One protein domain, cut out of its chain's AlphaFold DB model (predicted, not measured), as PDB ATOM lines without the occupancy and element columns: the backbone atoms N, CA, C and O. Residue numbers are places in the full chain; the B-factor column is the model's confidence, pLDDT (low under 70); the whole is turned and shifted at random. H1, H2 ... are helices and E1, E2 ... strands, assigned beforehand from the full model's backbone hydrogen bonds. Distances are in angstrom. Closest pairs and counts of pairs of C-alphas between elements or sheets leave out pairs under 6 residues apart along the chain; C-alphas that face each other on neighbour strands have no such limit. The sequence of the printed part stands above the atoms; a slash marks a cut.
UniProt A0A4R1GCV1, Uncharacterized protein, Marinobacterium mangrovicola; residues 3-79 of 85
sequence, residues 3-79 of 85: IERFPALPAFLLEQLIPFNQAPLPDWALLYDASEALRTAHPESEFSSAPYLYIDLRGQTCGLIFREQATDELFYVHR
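What this domain is: This is residues 3 to 79 of the 85 residues of an uncharacterized protein of Marinobacterium mangrovicola (UniProt A0A4R1GCV1). A strongly twisted sheet of four strands has one long helix, H2, packed slantwise over E4 and E3 on one face, while the four-residue helix H1 lies off the sheet, far from H2. The 77 printed residues hold, in order, E1, H1, H2, E2, E3 and E4; the sheet's order is E1 - E4 - E3 - E2, all antiparallel. The class is mixed, helices and strands, with under half of the residues in named elements. The whole is compact, with a radius of gyration of the C-alphas of 11.8 A and spans of 31 by 28 by 22 A.

Where its parts are: E1, residues 3 to 6, begins at C-alpha 3 (-17.648, -24.710, 117.479) and is 10.1 A long. H1 is residues 11 to 14, 5.2 A. H2, residues 28 to 41, runs 20.0 A from C-alpha 28 (-4.145, -17.676, 126.364). E2 is residues 52 to 55, 10.0 A; E3 is residues 62 to 67, 17.0 A. E4, residues 74 to 78, 13.0 A, ends at C-alpha 78 (-15.988, -19.483, 121.398).

How they stand to each other: Edge strand E1 pairs with E4 through N 4 and O 76, 2.8 A. E4 and E3, a hairpin, have N 64 and O 77 at 2.8 A; E3 and E2, also a hairpin, have N 52 and O 65 at 2.9 A, these pairs within hydrogen-bond range. E2, E3 and E4 form a meander, each strand the antiparallel neighbour of the one before. Residues 18 to 19 pair antiparallel with residues 52 to 53 of E2. H2 is on the sheet in two layers, a helix on one face, at a height over the sheet of 9.1 A; on the local plane it stands at 50 degrees to E3. The closest C-alphas of H2 and E4 are those of Ala 34 and Val 77, 5.8 A. H1 is not on the sheet and is apart from H2. In H2 every O i to N i+4 pair is within hydrogen-bond range; H1 is too short for such a pair, and its one O i to N i+3 pair is within range.

The domain as a whole: The C-alphas farthest apart, of Glu 44 and Arg 58, are 33.3 A apart. The printed part has no cut, and the link from H1 to H2 is long, 13 residues. Mean pLDDT of the printed part is 88.6; residues 56 to 61 are under 70.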
ATOM      1  N   ILE A   3     -18.435 -24.628 118.715       94.75
ATOM      2  CA  ILE A   3     -17.648 -24.710 117.479       94.75
ATOM      3  C   ILE A   3     -18.607 -24.529 116.305       94.75
ATOM      4  O   ILE A   3     -19.568 -25.284 116.168       94.75
ATOM      5  N   GLU A   4     -18.340 -23.542 115.461       93.75
ATOM      6  CA  GLU A   4     -19.099 -23.268 114.243       93.75
ATOM      7  C   GLU A   4     -18.186 -23.385 113.026       93.75
ATOM      8  O   GLU A   4     -17.076 -22.851 113.018       93.75
ATOM      9  N   ARG A   5     -18.652 -24.094 111.994       95.12
ATOM     10  CA  ARG A   5     -17.893 -24.356 110.768       95.12
ATOM     11  C   ARG A   5     -18.400 -23.478 109.633       95.12
ATOM     12  O   ARG A   5     -19.602 -23.412 109.382       95.12
ATOM     13  N   PHE A   6     -17.468 -22.868 108.917       93.62
ATOM     14  CA  PHE A   6     -17.716 -22.011 107.767       93.62
ATOM     15  C   PHE A   6     -16.862 -22.463 106.579       93.62
ATOM     16  O   PHE A   6     -15.771 -23.010 106.775       93.62
ATOM     17  N   PRO A   7     -17.329 -22.234 105.340       94.56
ATOM     18  CA  PRO A   7     -16.511 -22.480 104.162       94.56
ATOM     19  C   PRO A   7     -15.250 -21.607 104.174       94.56
ATOM     20  O   PRO A   7     -15.198 -20.569 104.841       94.56
ATOM     21  N   ALA A   8     -14.253 -22.014 103.389       92.81
ATOM     22  CA  ALA A   8     -13.042 -21.235 103.181       92.81
ATOM     23  C   ALA A   8     -13.366 -19.806 102.712       92.81
ATOM     24  O   ALA A   8     -14.250 -19.584 101.876       92.81
ATOM     25  N   LEU A   9     -12.619 -18.833 103.232       88.88
ATOM     26  CA  LEU A   9     -12.690 -17.446 102.781       88.88
ATOM     27  C   LEU A   9     -11.572 -17.146 101.776       88.88
ATOM     28  O   LEU A   9     -10.465 -17.671 101.907       88.88
ATOM     29  N   PRO A  10     -11.813 -16.243 100.810       90.19
ATOM     30  CA  PRO A  10     -10.746 -15.645 100.021       90.19
ATOM     31  C   PRO A  10      -9.622 -15.087 100.906       90.19
ATOM     32  O   PRO A  10      -9.890 -14.397 101.890       90.19
ATOM     33  N   ALA A  11      -8.364 -15.320 100.514       85.69
ATOM     34  CA  ALA A  11      -7.187 -14.929 101.296       85.69
ATOM     35  C   ALA A  11      -7.186 -13.442 101.702       85.69
ATOM     36  O   ALA A  11      -6.906 -13.122 102.853       85.69
ATOM     37  N   PHE A  12      -7.611 -12.547 100.802       88.25
ATOM     38  CA  PHE A  12      -7.653 -11.104 101.069       88.25
ATOM     39  C   PHE A  12      -8.600 -10.710 102.218       88.25
ATOM     40  O   PHE A  12      -8.404  -9.663 102.827       88.25
ATOM     41  N   LEU A  13      -9.632 -11.516 102.512       87.44
ATOM     42  CA  LEU A  13     -10.519 -11.289 103.660       87.44
ATOM     43  C   LEU A  13      -9.880 -11.778 104.959       87.44
ATOM     44  O   LEU A  13     -10.031 -11.124 105.986       87.44
ATOM     45  N   LEU A  14      -9.140 -12.890 104.915       83.94
ATOM     46  CA  LEU A  14      -8.398 -13.400 106.073       83.94
ATOM     47  C   LEU A  14      -7.283 -12.439 106.500       83.94
ATOM     48  O   LEU A  14      -7.051 -12.270 107.692       83.94
ATOM     49  N   GLU A  15      -6.639 -11.761 105.550       85.75
ATOM     50  CA  GLU A  15      -5.611 -10.744 105.821       85.75
ATOM     51  C   GLU A  15      -6.140  -9.519 106.586       85.75
ATOM     52  O   GLU A  15      -5.355  -8.793 107.193       85.75
ATOM     53  N   GLN A  16      -7.458  -9.287 106.588       86.62
ATOM     54  CA  GLN A  16      -8.081  -8.223 107.385       86.62
ATOM     55  C   GLN A  16      -8.275  -8.621 108.857       86.62
ATOM     56  O   GLN A  16      -8.599  -7.770 109.686       86.62
ATOM     57  N   LEU A  17      -8.129  -9.907 109.190       86.50
ATOM     58  CA  LEU A  17      -8.306 -10.409 110.548       86.50
ATOM     59  C   LEU A  17      -7.023 -10.240 111.360       86.50
ATOM     60  O   LEU A  17      -5.917 -10.358 110.840       86.50
ATOM     61  N   ILE A  18      -7.177 -10.019 112.665       87.75
ATOM     62  CA  ILE A  18      -6.048  -9.856 113.584       87.75
ATOM     63  C   ILE A  18      -5.574 -11.246 114.029       87.75
ATOM     64  O   ILE A  18      -6.340 -11.959 114.687       87.75
ATOM     65  N   PRO A  19      -4.329 -11.655 113.723       89.94
ATOM     66  CA  PRO A  19      -3.757 -12.879 114.272       89.94
ATOM     67  C   PRO A  19      -3.728 -12.824 115.803       89.94
ATOM     68  O   PRO A  19      -3.385 -11.795 116.387       89.94
ATOM     69  N   PHE A  20      -4.047 -13.932 116.475       89.12
ATOM     70  CA  PHE A  20      -4.127 -13.984 117.938       89.12
ATOM     71  C   PHE A  20      -2.837 -13.514 118.629       89.12
ATOM     72  O   PHE A  20      -2.885 -12.773 119.607       89.12
ATOM     73  N   ASN A  21      -1.670 -13.882 118.091       85.50
ATOM     74  CA  ASN A  21      -0.364 -13.476 118.624       85.50
ATOM     75  C   ASN A  21      -0.049 -11.977 118.448       85.50
ATOM     76  O   ASN A  21       0.931 -11.497 119.012       85.50
ATOM     77  N   GLN A  22      -0.854 -11.253 117.669       87.81
ATOM     78  CA  GLN A  22      -0.770  -9.805 117.471       87.81
ATOM     79  C   GLN A  22      -1.881  -9.052 118.220       87.81
ATOM     80  O   GLN A  22      -1.941  -7.824 118.152       87.81
ATOM     81  N   ALA A  23      -2.764  -9.756 118.938       83.31
ATOM     82  CA  ALA A  23      -3.814  -9.124 119.722       83.31
ATOM     83  C   ALA A  23      -3.212  -8.290 120.878       83.31
ATOM     84  O   ALA A  23      -2.265  -8.743 121.522       83.31
ATOM     85  N   PRO A  24      -3.774  -7.108 121.207       79.31
ATOM     86  CA  PRO A  24      -3.268  -6.264 122.297       79.31
ATOM     87  C   PRO A  24      -3.309  -6.935 123.678       79.31
ATOM     88  O   PRO A  24      -2.480  -6.640 124.536       79.31
ATOM     89  N   LEU A  25      -4.287  -7.819 123.896       78.88
ATOM     90  CA  LEU A  25      -4.497  -8.572 125.133       78.88
ATOM     91  C   LEU A  25      -4.899 -10.015 124.776       78.88
ATOM     92  O   LEU A  25      -6.093 -10.315 124.709       78.88
ATOM     93  N   PRO A  26      -3.931 -10.902 124.483       81.81
ATOM     94  CA  PRO A  26      -4.230 -12.283 124.123       81.81
ATOM     95  C   PRO A  26      -4.739 -13.070 125.341       81.81
ATOM     96  O   PRO A  26      -4.051 -13.177 126.357       81.81
ATOM     97  N   ASP A  27      -5.935 -13.657 125.228       87.31
ATOM     98  CA  ASP A  27      -6.467 -14.615 126.209       87.31
ATOM     99  C   ASP A  27      -5.915 -16.020 125.905       87.31
ATOM    100  O   ASP A  27      -6.452 -16.771 125.088       87.31
ATOM    101  N   TRP A  28      -4.794 -16.369 126.539       89.50
ATOM    102  CA  TRP A  28      -4.145 -17.676 126.364       89.50
ATOM    103  C   TRP A  28      -4.983 -18.846 126.887       89.50
ATOM    104  O   TRP A  28      -4.855 -19.952 126.363       89.50
ATOM    105  N   ALA A  29      -5.846 -18.615 127.883       90.69
ATOM    106  CA  ALA A  29      -6.758 -19.645 128.371       90.69
ATOM    107  C   ALA A  29      -7.803 -19.967 127.297       90.69
ATOM    108  O   ALA A  29      -8.015 -21.132 126.981       90.69
ATOM    109  N   LEU A  30      -8.363 -18.940 126.644       90.00
ATOM    110  CA  LEU A  30      -9.256 -19.128 125.499       90.00
ATOM    111  C   LEU A  30      -8.584 -19.923 124.372       90.00
ATOM    112  O   LEU A  30      -9.214 -20.816 123.810       90.00
ATOM    113  N   LEU A  31      -7.317 -19.630 124.051       92.50
ATOM    114  CA  LEU A  31      -6.571 -20.386 123.040       92.50
ATOM    115  C   LEU A  31      -6.429 -21.863 123.414       92.50
ATOM    116  O   LEU A  31      -6.648 -22.728 122.561       92.50
ATOM    117  N   TYR A  32      -6.060 -22.149 124.662       92.69
ATOM    118  CA  TYR A  32      -5.904 -23.516 125.148       92.69
ATOM    119  C   TYR A  32      -7.231 -24.284 125.086       92.69
ATOM    120  O   TYR A  32      -7.302 -25.314 124.414       92.69
ATOM    121  N   ASP A  33      -8.287 -23.732 125.690       93.69
ATOM    122  CA  ASP A  33      -9.620 -24.339 125.745       93.69
ATOM    123  C   ASP A  33     -10.181 -24.591 124.336       93.69
ATOM    124  O   ASP A  33     -10.763 -25.641 124.052       93.69
ATOM    125  N   ALA A  34      -9.995 -23.633 123.421       94.31
ATOM    126  CA  ALA A  34     -10.458 -23.751 122.044       94.31
ATOM    127  C   ALA A  34      -9.690 -24.827 121.264       94.31
ATOM    128  O   ALA A  34     -10.296 -25.604 120.523       94.31
ATOM    129  N   SER A  35      -8.371 -24.900 121.458       94.06
ATOM    130  CA  SER A  35      -7.523 -25.908 120.815       94.06
ATOM    131  C   SER A  35      -7.860 -27.318 121.307       94.06
ATOM    132  O   SER A  35      -7.914 -28.259 120.514       94.06
ATOM    133  N   GLU A  36      -8.121 -27.482 122.606       95.25
ATOM    134  CA  GLU A  36      -8.550 -28.759 123.177       95.25
ATOM    135  C   GLU A  36      -9.936 -29.180 122.667       95.25
ATOM    136  O   GLU A  36     -10.126 -30.344 122.293       95.25
ATOM    137  N   ALA A  37     -10.881 -28.238 122.594       95.31
ATOM    138  CA  ALA A  37     -12.213 -28.491 122.059       95.31
ATOM    139  C   ALA A  37     -12.155 -28.951 120.592       95.31
ATOM    140  O   ALA A  37     -12.786 -29.950 120.242       95.31
ATOM    141  N   LEU A  38     -11.350 -28.284 119.754       95.75
ATOM    142  CA  LEU A  38     -11.153 -28.680 118.357       95.75
ATOM    143  C   LEU A  38     -10.509 -30.054 118.228       95.75
ATOM    144  O   LEU A  38     -11.023 -30.886 117.490       95.75
ATOM    145  N   ARG A  39      -9.434 -30.326 118.975       95.00
ATOM    146  CA  ARG A  39      -8.760 -31.633 118.942       95.00
ATOM    147  C   ARG A  39      -9.692 -32.769 119.361       95.00
ATOM    148  O   ARG A  39      -9.599 -33.866 118.826       95.00
ATOM    149  N   THR A  40     -10.583 -32.519 120.317       96.25
ATOM    150  CA  THR A  40     -11.563 -33.513 120.773       96.25
ATOM    151  C   THR A  40     -12.660 -33.751 119.732       96.25
ATOM    152  O   THR A  40     -13.040 -34.895 119.499       96.25
ATOM    153  N   ALA A  41     -13.168 -32.688 119.103       96.69
ATOM    154  CA  ALA A  41     -14.253 -32.773 118.123       96.69
ATOM    155  C   ALA A  41     -13.787 -33.243 116.732       96.69
ATOM    156  O   ALA A  41     -14.548 -33.883 116.008       96.69
ATOM    157  N   HIS A  42     -12.542 -32.936 116.371       95.25
ATOM    158  CA  HIS A  42     -11.943 -33.183 115.060       95.25
ATOM    159  C   HIS A  42     -10.529 -33.777 115.220       95.25
ATOM    160  O   HIS A  42      -9.542 -33.130 114.871       95.25
ATOM    161  N   PRO A  43     -10.396 -34.999 115.772       94.38
ATOM    162  CA  PRO A  43      -9.095 -35.578 116.126       94.38
ATOM    163  C   PRO A  43      -8.194 -35.895 114.925       94.38
ATOM    164  O   PRO A  43      -6.986 -36.027 115.096       94.38
ATOM    165  N   GLU A  44      -8.769 -36.029 113.728       95.00
ATOM    166  CA  GLU A  44      -8.035 -36.300 112.484       95.00
ATOM    167  C   GLU A  44      -7.663 -35.018 111.719       95.00
ATOM    168  O   GLU A  44      -6.936 -35.080 110.729       95.00
ATOM    169  N   SER A  45      -8.147 -33.857 112.170       94.88
ATOM    170  CA  SER A  45      -7.943 -32.573 111.505       94.88
ATOM    171  C   SER A  45      -6.714 -31.851 112.051       94.88
ATOM    172  O   SER A  45      -6.517 -31.727 113.261       94.88
ATOM    173  N   GLU A  46      -5.914 -31.288 111.148       94.94
ATOM    174  CA  GLU A  46      -4.829 -30.376 111.502       94.94
ATOM    175  C   GLU A  46      -5.281 -28.929 111.313       94.94
ATOM    176  O   GLU A  46      -5.727 -28.535 110.235       94.94
ATOM    177  N   PHE A  47      -5.131 -28.115 112.356       93.56
ATOM    178  CA  PHE A  47      -5.521 -26.706 112.345       93.56
ATOM    179  C   PHE A  47      -4.306 -25.773 112.329       93.56
ATOM    180  O   PHE A  47      -3.186 -26.152 112.678       93.56
ATOM    181  N   SER A  48      -4.524 -24.523 111.923       87.00
ATOM    182  CA  SER A  48      -3.538 -23.448 112.014       87.00
ATOM    183  C   SER A  48      -3.109 -23.204 113.466       87.00
ATOM    184  O   SER A  48      -3.957 -23.016 114.338       87.00
ATOM    185  N   SER A  49      -1.802 -23.099 113.712       80.56
ATOM    186  CA  SER A  49      -1.239 -22.787 115.038       80.56
ATOM    187  C   SER A  49      -1.373 -21.314 115.446       80.56
ATOM    188  O   SER A  49      -1.193 -20.982 116.617       80.56
ATOM    189  N   ALA A  50      -1.696 -20.434 114.496       84.94
ATOM    190  CA  ALA A  50      -1.938 -19.012 114.715       84.94
ATOM    191  C   ALA A  50      -3.383 -18.665 114.309       84.94
ATOM    192  O   ALA A  50      -3.595 -18.169 113.203       84.94
ATOM    193  N   PRO A  51      -4.383 -18.966 115.159       93.31
ATOM    194  CA  PRO A  51      -5.764 -18.598 114.872       93.31
ATOM    195  C   PRO A  51      -5.941 -17.077 114.881       93.31
ATOM    196  O   PRO A  51      -5.121 -16.335 115.428       93.31
ATOM    197  N   TYR A  52      -7.042 -16.613 114.304       92.38
ATOM    198  CA  TYR A  52      -7.408 -15.201 114.294       92.38
ATOM    199  C   TYR A  52      -8.348 -14.877 115.450       92.38
ATOM    200  O   TYR A  52      -9.218 -15.679 115.791       92.38
ATOM    201  N   LEU A  53      -8.200 -13.694 116.040       88.00
ATOM    202  CA  LEU A  53      -9.139 -13.196 117.039       88.00
ATOM    203  C   LEU A  53     -10.414 -12.701 116.351       88.00
ATOM    204  O   LEU A  53     -10.345 -11.907 115.411       88.00
ATOM    205  N   TYR A  54     -11.572 -13.117 116.858       83.00
ATOM    206  CA  TYR A  54     -12.862 -12.600 116.419       83.00
ATOM    207  C   TYR A  54     -13.720 -12.195 117.616       83.00
ATOM    208  O   TYR A  54     -13.997 -12.993 118.514       83.00
ATOM    209  N   ILE A  55     -14.149 -10.936 117.606       74.12
ATOM    210  CA  ILE A  55     -15.053 -10.363 118.599       74.12
ATOM    211  C   ILE A  55     -16.370 -10.102 117.879       74.12
ATOM    212  O   ILE A  55     -16.397  -9.339 116.912       74.12
ATOM    213  N   ASP A  56     -17.457 -10.722 118.338       69.56
ATOM    214  CA  ASP A  56     -18.784 -10.351 117.851       69.56
ATOM    215  C   ASP A  56     -19.043  -8.882 118.217       69.56
ATOM    216  O   ASP A  56     -18.942  -8.490 119.380       69.56
ATOM    217  N   LEU A  57     -19.388  -8.059 117.222       63.22
ATOM    218  CA  LEU A  57     -19.682  -6.629 117.372       63.22
ATOM    219  C   LEU A  57     -20.859  -6.353 118.319       63.22
ATOM    220  O   LEU A  57     -20.998  -5.234 118.810       63.22
ATOM    221  N   ARG A  58     -21.693  -7.359 118.614       66.88
ATOM    222  CA  ARG A  58     -22.713  -7.276 119.672       66.88
ATOM    223  C   ARG A  58     -22.126  -7.347 121.086       66.88
ATOM    224  O   ARG A  58     -22.869  -7.198 122.052       66.88
ATOM    225  N   GLY A  59     -20.815  -7.551 121.211       54.84
ATOM    226  CA  GLY A  59     -20.047  -7.460 122.451       54.84
ATOM    227  C   GLY A  59     -20.228  -8.631 123.413       54.84
ATOM    228  O   GLY A  59     -19.793  -8.529 124.555       54.84
ATOM    229  N   GLN A  60     -20.879  -9.719 122.994       63.75
ATOM    230  CA  GLN A  60     -21.267 -10.805 123.904       63.75
ATOM    231  C   GLN A  60     -20.350 -12.025 123.838       63.75
ATOM    232  O   GLN A  60     -20.302 -12.796 124.794       63.75
ATOM    233  N   THR A  61     -19.599 -12.207 122.752       68.31
ATOM    234  CA  THR A  61     -18.723 -13.369 122.590       68.31
ATOM    235  C   THR A  61     -17.376 -12.979 121.990       68.31
ATOM    236  O   THR A  61     -17.272 -12.296 120.970       68.31
ATOM    237  N   CYS A  62     -16.319 -13.441 122.655       79.44
ATOM    238  CA  CYS A  62     -14.957 -13.458 122.142       79.44
ATOM    239  C   CYS A  62     -14.627 -14.900 121.752       79.44
ATOM    240  O   CYS A  62     -14.895 -15.831 122.518       79.44
ATOM    241  N   GLY A  63     -14.072 -15.088 120.561       89.81
ATOM    242  CA  GLY A  63     -13.673 -16.399 120.079       89.81
ATOM    243  C   GLY A  63     -12.498 -16.330 119.120       89.81
ATOM    244  O   GLY A  63     -11.935 -15.269 118.846       89.81
ATOM    245  N   LEU A  64     -12.131 -17.498 118.618       93.50
ATOM    246  CA  LEU A  64     -10.977 -17.701 117.763       93.50
ATOM    247  C   LEU A  64     -11.409 -18.391 116.477       93.50
ATOM    248  O   LEU A  64     -12.196 -19.332 116.515       93.50
ATOM    249  N   ILE A  65     -10.886 -17.932 115.348       94.19
ATOM    250  CA  ILE A  65     -11.082 -18.570 114.049       94.19
ATOM    251  C   ILE A  65      -9.833 -19.388 113.734       94.19
ATOM    252  O   ILE A  65      -8.746 -18.835 113.562       94.19
ATOM    253  N   PHE A  66     -10.001 -20.702 113.640       95.56
ATOM    254  CA  PHE A  66      -8.977 -21.646 113.206       95.56
ATOM    255  C   PHE A  66      -9.214 -22.023 111.748       95.56
ATOM    256  O   PHE A  66     -10.361 -22.138 111.321       95.56
ATOM    257  N   ARG A  67      -8.138 -22.250 110.995       95.25
ATOM    258  CA  ARG A  67      -8.219 -22.792 109.636       95.25
ATOM    259  C   ARG A  67      -7.790 -24.252 109.632       95.25
ATOM    260  O   ARG A  67      -6.717 -24.554 110.151       95.25
ATOM    261  N   GLU A  68      -8.591 -25.137 109.053       96.00
ATOM    262  CA  GLU A  68      -8.184 -26.521 108.799       96.00
ATOM    263  C   GLU A  68      -7.228 -26.567 107.598       96.00
ATOM    264  O   GLU A  68      -7.504 -25.990 106.550       96.00
ATOM    265  N   GLN A  69      -6.090 -27.244 107.735       93.88
ATOM    266  CA  GLN A  69      -5.033 -27.223 106.721       93.88
ATOM    267  C   GLN A  69      -5.395 -27.985 105.439       93.88
ATOM    268  O   GLN A  69      -4.915 -27.629 104.367       93.88
ATOM    269  N   ALA A  70      -6.224 -29.028 105.534       93.94
ATOM    270  CA  ALA A  70      -6.569 -29.872 104.390       93.94
ATOM    271  C   ALA A  70      -7.607 -29.233 103.451       93.94
ATOM    272  O   ALA A  70      -7.596 -29.500 102.250       93.94
ATOM    273  N   THR A  71      -8.516 -28.422 103.995       93.19
ATOM    274  CA  THR A  71      -9.711 -27.924 103.287       93.19
ATOM    275  C   THR A  71      -9.785 -26.401 103.209       93.19
ATOM    276  O   THR A  71     -10.637 -25.872 102.496       93.19
ATOM    277  N   ASP A  72      -8.929 -25.696 103.955       92.81
ATOM    278  CA  ASP A  72      -9.006 -24.256 104.222       92.81
ATOM    279  C   ASP A  72     -10.324 -23.792 104.872       92.81
ATOM    280  O   ASP A  72     -10.586 -22.589 104.971       92.81
ATOM    281  N   GLU A  73     -11.155 -24.716 105.361       95.69
ATOM    282  CA  GLU A  73     -12.368 -24.370 106.092       95.69
ATOM    283  C   GLU A  73     -12.055 -23.694 107.423       95.69
ATOM    284  O   GLU A  73     -11.003 -23.891 108.040       95.69
ATOM    285  N   LEU A  74     -13.009 -22.879 107.868       95.06
ATOM    286  CA  LEU A  74     -12.859 -22.048 109.047       95.06
ATOM    287  C   LEU A  74     -13.714 -22.576 110.187       95.06
ATOM    288  O   LEU A  74     -14.884 -22.913 110.012       95.06
ATOM    289  N   PHE A  75     -13.127 -22.587 111.373       95.56
ATOM    290  CA  PHE A  75     -13.748 -23.055 112.597       95.56
ATOM    291  C   PHE A  75     -13.711 -21.927 113.614       95.56
ATOM    292  O   PHE A  75     -12.655 -21.593 114.150       95.56
ATOM    293  N   TYR A  76     -14.868 -21.321 113.861       93.75
ATOM    294  CA  TYR A  76     -15.035 -20.331 114.910       93.75
ATOM    295  C   TYR A  76     -15.325 -21.039 116.229       93.75
ATOM    296  O   TYR A  76     -16.322 -21.749 116.363       93.75
ATOM    297  N   VAL A  77     -14.448 -20.847 117.206       94.19
ATOM    298  CA  VAL A  77     -14.529 -21.479 118.517       94.19
ATOM    299  C   VAL A  77     -14.665 -20.405 119.576       94.19
ATOM    300  O   VAL A  77     -13.828 -19.508 119.674       94.19
ATOM    301  N   HIS A  78     -15.708 -20.494 120.389       92.00
ATOM    302  CA  HIS A  78     -15.988 -19.483 121.398       92.00
ATOM    303  C   HIS A  78     -16.581 -20.091 122.670       92.00
ATOM    304  O   HIS A  78     -17.114 -21.207 122.682       92.00
ATOM    305  N   ARG A  79     -16.479 -19.337 123.769       89.00
ATOM    306  CA  ARG A  79     -17.210 -19.654 124.999       89.00
ATOM    307  C   ARG A  79     -18.705 -19.477 124.729       89.00
ATOM    308  O   ARG A  79     -19.107 -18.588 123.973       89.00
TER     309      ARG A  79